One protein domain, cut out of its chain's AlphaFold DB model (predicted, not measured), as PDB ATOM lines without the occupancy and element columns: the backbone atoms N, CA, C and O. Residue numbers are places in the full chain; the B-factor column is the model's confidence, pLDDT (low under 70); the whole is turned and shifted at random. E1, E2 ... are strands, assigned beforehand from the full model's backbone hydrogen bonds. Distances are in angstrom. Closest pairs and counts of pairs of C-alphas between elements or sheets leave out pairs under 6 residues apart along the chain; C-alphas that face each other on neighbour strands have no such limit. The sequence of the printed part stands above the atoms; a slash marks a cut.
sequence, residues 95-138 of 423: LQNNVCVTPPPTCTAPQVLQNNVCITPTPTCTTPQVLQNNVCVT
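Overview. This is residues 95 to 138 of the 423 residues of the protein "Peptidylprolyl isomerase" of Methylobacter sp (UniProt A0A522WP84). With little regular structure, the chain is drawn out into a rod with two tiny hairpins, E2-E3 near the middle and E4-E5 toward one end; at the other end residues 96 to 102, with E1, stick out. The 44 printed residues have no named helix and five named strands, E1 to E5 in chain order, holding 15 residues, and the class is all strand; E2 and E3 form one antiparallel two-stranded sheet and E4 and E5 another, while E1 pairs with no named strand. The whole is extended, with a radius of gyration of the C-alphas of 16.9 A and spans of 55 by 13 by 12 A.

Arrangement. E2, residues 112 to 114, and E3, residues 117 to 119, form an antiparallel hairpin at 132 degrees; N 112 and O 119 are 2.8 A apart, within hydrogen-bond range. E4, residues 130 to 132, and E5, residues 135 to 137, form another at 131 degrees, with N 130 and O 137 at 2.8 A. E3 and E4 are apart. E1, residues 99 to 101, pairs with no named strand and is apart from E2; residues 95 to 96 pair antiparallel with its residues 99 to 100.

Along the chain. E1, 6.2 A long, begins at C-alpha 99 (63.093, 153.095, 67.570). E2 and E4 are 6.3 A long, E3 6.2 A. E5, 6.0 A, ends at C-alpha 137 (90.343, 112.375, 67.694).

Size, cuts and confidence. The farthest C-alphas, of Asn 98 and Pro 128, are 55.3 A apart. The printed part has no cut and no long link. Residues 127 to 128 have pLDDT under 70.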
ATOM      1  N   LEU A  95      60.854 147.674  70.780       82.12
ATOM      2  CA  LEU A  95      60.917 149.130  70.846       82.12
ATOM      3  C   LEU A  95      61.945 149.558  71.904       82.12
ATOM      4  O   LEU A  95      61.764 149.280  73.087       82.12
ATOM      5  N   GLN A  96      63.004 150.258  71.493       82.25
ATOM      6  CA  GLN A  96      63.984 150.886  72.386       82.25
ATOM      7  C   GLN A  96      64.164 152.354  71.995       82.25
ATOM      8  O   GLN A  96      64.437 152.662  70.840       82.25
ATOM      9  N   ASN A  97      64.005 153.277  72.951       83.06
ATOM     10  CA  ASN A  97      64.146 154.726  72.728       83.06
ATOM     11  C   ASN A  97      63.336 155.256  71.526       83.06
ATOM     12  O   ASN A  97      63.843 156.041  70.729       83.06
ATOM     13  N   ASN A  98      62.076 154.822  71.384       77.94
ATOM     14  CA  ASN A  98      61.201 155.165  70.251       77.94
ATOM     15  C   ASN A  98      61.662 154.661  68.867       77.94
ATOM     16  O   ASN A  98      61.108 155.080  67.851       77.94
ATOM     17  N   VAL A  99      62.616 153.727  68.807       80.88
ATOM     18  CA  VAL A  99      63.093 153.095  67.570       80.88
ATOM     19  C   VAL A  99      62.926 151.579  67.668       80.88
ATOM     20  O   VAL A  99      63.199 150.974  68.704       80.88
ATOM     21  N   CYS A 100      62.466 150.946  66.592       81.81
ATOM     22  CA  CYS A 100      62.412 149.491  66.514       81.81
ATOM     23  C   CYS A 100      63.814 148.934  66.265       81.81
ATOM     24  O   CYS A 100      64.425 149.220  65.235       81.81
ATOM     25  N   VAL A 101      64.319 148.132  67.201       83.62
ATOM     26  CA  VAL A 101      65.637 147.496  67.112       83.62
ATOM     27  C   VAL A 101      65.493 145.982  67.091       83.62
ATOM     28  O   VAL A 101      64.632 145.413  67.759       83.62
ATOM     29  N   THR A 102      66.346 145.312  66.319       84.38
ATOM     30  CA  THR A 102      66.398 143.846  66.306       84.38
ATOM     31  C   THR A 102      67.319 143.400  67.442       84.38
ATOM     32  O   THR A 102      68.496 143.767  67.411       84.38
ATOM     33  N   PRO A 103      66.828 142.662  68.455       80.12
ATOM     34  CA  PRO A 103      67.691 142.170  69.519       80.12
ATOM     35  C   PRO A 103      68.735 141.198  68.940       80.12
ATOM     36  O   PRO A 103      68.428 140.478  67.984       80.12
ATOM     37  N   PRO A 104      69.964 141.166  69.490       78.19
ATOM     38  CA  PRO A 104      70.970 140.194  69.078       78.19
ATOM     39  C   PRO A 104      70.426 138.762  69.194       78.19
ATOM     40  O   PRO A 104      69.689 138.470  70.144       78.19
ATOM     41  N   PRO A 105      70.769 137.857  68.259       81.25
ATOM     42  CA  PRO A 105      70.304 136.480  68.329       81.25
ATOM     43  C   PRO A 105      70.811 135.815  69.613       81.25
ATOM     44  O   PRO A 105      71.961 135.989  70.015       81.25
ATOM     45  N   THR A 106      69.944 135.045  70.269       85.56
ATOM     46  CA  THR A 106      70.339 134.220  71.414       85.56
ATOM     47  C   THR A 106      70.935 132.917  70.896       85.56
ATOM     48  O   THR A 106      70.250 132.153  70.219       85.56
ATOM     49  N   CYS A 107      72.212 132.669  71.188       85.81
ATOM     50  CA  CYS A 107      72.901 131.453  70.767       85.81
ATOM     51  C   CYS A 107      72.657 130.313  71.760       85.81
ATOM     52  O   CYS A 107      72.729 130.512  72.974       85.81
ATOM     53  N   THR A 108      72.385 129.114  71.251       86.81
ATOM     54  CA  THR A 108      72.198 127.914  72.076       86.81
ATOM     55  C   THR A 108      73.545 127.243  72.304       86.81
ATOM     56  O   THR A 108      74.312 127.080  71.356       86.81
ATOM     57  N   ALA A 109      73.845 126.814  73.533       77.25
ATOM     58  CA  ALA A 109      75.090 126.096  73.818       77.25
ATOM     59  C   ALA A 109      75.251 124.883  72.870       77.25
ATOM     60  O   ALA A 109      74.290 124.127  72.706       77.25
ATOM     61  N   PRO A 110      76.426 124.690  72.231       81.25
ATOM     62  CA  PRO A 110      77.733 125.307  72.516       81.25
ATOM     63  C   PRO A 110      78.071 126.578  71.704       81.25
ATOM     64  O   PRO A 110      79.228 126.988  71.669       81.25
ATOM     65  N   GLN A 111      77.109 127.189  71.012       84.38
ATOM     66  CA  GLN A 111      77.362 128.354  70.164       84.38
ATOM     67  C   GLN A 111      77.641 129.620  70.983       84.38
ATOM     68  O   GLN A 111      77.023 129.861  72.018       84.38
ATOM     69  N   VAL A 112      78.534 130.464  70.471       86.38
ATOM     70  CA  VAL A 112      78.863 131.780  71.027       86.38
ATOM     71  C   VAL A 112      78.524 132.873  70.016       86.38
ATOM     72  O   VAL A 112      78.627 132.667  68.806       86.38
ATOM     73  N   LEU A 113      78.093 134.038  70.505       86.12
ATOM     74  CA  LEU A 113      77.787 135.191  69.660       86.12
ATOM     75  C   LEU A 113      79.089 135.911  69.285       86.12
ATOM     76  O   LEU A 113      79.755 136.470  70.154       86.12
ATOM     77  N   GLN A 114      79.431 135.942  67.997       84.62
ATOM     78  CA  GLN A 114      80.565 136.701  67.468       84.62
ATOM     79  C   GLN A 114      80.113 137.511  66.250       84.62
ATOM     80  O   GLN A 114      79.530 136.967  65.317       84.62
ATOM     81  N   ASN A 115      80.356 138.827  66.256       86.62
ATOM     82  CA  ASN A 115      79.946 139.746  65.181       86.62
ATOM     83  C   ASN A 115      78.458 139.626  64.791       86.62
ATOM     84  O   ASN A 115      78.115 139.638  63.613       86.62
ATOM     85  N   ASN A 116      77.571 139.513  65.785       82.88
ATOM     86  CA  ASN A 116      76.124 139.362  65.588       82.88
ATOM     87  C   ASN A 116      75.685 138.040  64.914       82.88
ATOM     88  O   ASN A 116      74.540 137.927  64.478       82.88
ATOM     89  N   VAL A 117      76.565 137.032  64.864       85.31
ATOM     90  CA  VAL A 117      76.296 135.691  64.327       85.31
ATOM     91  C   VAL A 117      76.614 134.640  65.392       85.31
ATOM     92  O   VAL A 117      77.633 134.724  66.076       85.31
ATOM     93  N   CYS A 118      75.746 133.641  65.545       86.19
ATOM     94  CA  CYS A 118      76.028 132.492  66.401       86.19
ATOM     95  C   CYS A 118      76.990 131.544  65.687       86.19
ATOM     96  O   CYS A 118      76.653 130.990  64.641       86.19
ATOM     97  N   ILE A 119      78.175 131.347  66.260       85.56
ATOM     98  CA  ILE A 119      79.181 130.424  65.740       85.56
ATOM     99  C   ILE A 119      79.412 129.287  66.729       85.56
ATOM    100  O   ILE A 119      79.381 129.485  67.942       85.56
ATOM    101  N   THR A 120      79.675 128.087  66.221       84.44
ATOM    102  CA  THR A 120      80.184 126.991  67.049       84.44
ATOM    103  C   THR A 120      81.703 127.149  67.139       84.44
ATOM    104  O   THR A 120      82.362 127.057  66.099       84.44
ATOM    105  N   PRO A 121      82.283 127.417  68.324       79.31
ATOM    106  CA  PRO A 121      83.726 127.537  68.451       79.31
ATOM    107  C   PRO A 121      84.385 126.209  68.073       79.31
ATOM    108  O   PRO A 121      83.902 125.131  68.423       79.31
ATOM    109  N   THR A 122      85.480 126.293  67.320       77.62
ATOM    110  CA  THR A 122      86.255 125.111  66.931       77.62
ATOM    111  C   THR A 122      86.855 124.489  68.198       77.62
ATOM    112  O   THR A 122      87.469 125.227  68.971       77.62
ATOM    113  N   PRO A 123      86.681 123.178  68.456       79.00
ATOM    114  CA  PRO A 123      87.232 122.569  69.656       79.00
ATOM    115  C   PRO A 123      88.762 122.638  69.647       79.00
ATOM    116  O   PRO A 123      89.406 122.302  68.653       79.00
ATOM    117  N   THR A 124      89.347 123.058  70.768       82.25
ATOM    118  CA  THR A 124      90.798 123.031  70.970       82.25
ATOM    119  C   THR A 124      91.203 121.631  71.420       82.25
ATOM    120  O   THR A 124      90.894 121.229  72.541       82.25
ATOM    121  N   CYS A 125      91.880 120.883  70.553       82.06
ATOM    122  CA  CYS A 125      92.353 119.539  70.875       82.06
ATOM    123  C   CYS A 125      93.643 119.592  71.703       82.06
ATOM    124  O   CYS A 125      94.517 120.424  71.459       82.06
ATOM    125  N   THR A 126      93.764 118.710  72.695       83.31
ATOM    126  CA  THR A 126      94.978 118.571  73.506       83.31
ATOM    127  C   THR A 126      95.893 117.523  72.891       83.31
ATOM    128  O   THR A 126      95.427 116.477  72.457       83.31
ATOM    129  N   THR A 127      97.204 117.758  72.869       65.31
ATOM    130  CA  THR A 127      98.176 116.768  72.380       65.31
ATOM    131  C   THR A 127      98.001 115.434  73.127       65.31
ATOM    132  O   THR A 127      97.987 115.454  74.360       65.31
ATOM    133  N   PRO A 128      97.876 114.280  72.436       66.25
ATOM    134  CA  PRO A 128      98.156 114.029  71.012       66.25
ATOM    135  C   PRO A 128      96.951 114.129  70.051       66.25
ATOM    136  O   PRO A 128      97.062 113.719  68.900       66.25
ATOM    137  N   GLN A 129      95.798 114.623  70.492       76.94
ATOM    138  CA  GLN A 129      94.582 114.694  69.687       76.94
ATOM    139  C   GLN A 129      94.685 115.710  68.543       76.94
ATOM    140  O   GLN A 129      95.229 116.802  68.705       76.94
ATOM    141  N   VAL A 130      94.094 115.368  67.400       75.81
ATOM    142  CA  VAL A 130      93.949 116.239  66.228       75.81
ATOM    143  C   VAL A 130      92.471 116.482  65.941       75.81
ATOM    144  O   VAL A 130      91.620 115.645  66.240       75.81
ATOM    145  N   LEU A 131      92.148 117.644  65.375       78.69
ATOM    146  CA  LEU A 131      90.782 117.979  64.989       78.69
ATOM    147  C   LEU A 131      90.444 117.318  63.644       78.69
ATOM    148  O   LEU A 131      91.035 117.662  62.624       78.69
ATOM    149  N   GLN A 132      89.467 116.413  63.630       74.44
ATOM    150  CA  GLN A 132      88.961 115.759  62.424       74.44
ATOM    151  C   GLN A 132      87.430 115.835  62.404       74.44
ATOM    152  O   GLN A 132      86.768 115.394  63.338       74.44
ATOM    153  N   ASN A 133      86.848 116.416  61.349       80.94
ATOM    154  CA  ASN A 133      85.393 116.599  61.201       80.94
ATOM    155  C   ASN A 133      84.720 117.274  62.418       80.94
ATOM    156  O   ASN A 133      83.678 116.821  62.882       80.94
ATOM    157  N   ASN A 134      85.322 118.345  62.952       79.75
ATOM    158  CA  ASN A 134      84.889 119.030  64.184       79.75
ATOM    159  C   ASN A 134      84.902 118.167  65.462       79.75
ATOM    160  O   ASN A 134      84.312 118.553  66.471       79.75
ATOM    161  N   VAL A 135      85.608 117.035  65.456       80.19
ATOM    162  CA  VAL A 135      85.787 116.161  66.618       80.19
ATOM    163  C   VAL A 135      87.277 116.028  66.914       80.19
ATOM    164  O   VAL A 135      88.077 115.788  66.013       80.19
ATOM    165  N   CYS A 136      87.673 116.183  68.177       82.06
ATOM    166  CA  CYS A 136      89.032 115.843  68.586       82.06
ATOM    167  C   CYS A 136      89.171 114.325  68.621       82.06
ATOM    168  O   CYS A 136      88.522 113.649  69.419       82.06
ATOM    169  N   VAL A 137      90.013 113.794  67.746       74.31
ATOM    170  CA  VAL A 137      90.343 112.375  67.694       74.31
ATOM    171  C   VAL A 137      91.765 112.195  68.187       74.31
ATOM    172  O   VAL A 137      92.650 112.967  67.833       74.31
ATOM    173  N   THR A 138      92.007 111.181  69.009       72.44
ATOM    174  CA  THR A 138      93.370 110.703  69.240       72.44
ATOM    175  C   THR A 138      93.760 109.930  67.983       72.44
ATOM    176  O   THR A 138      93.197 108.852  67.773       72.44
TER     177      THR A 138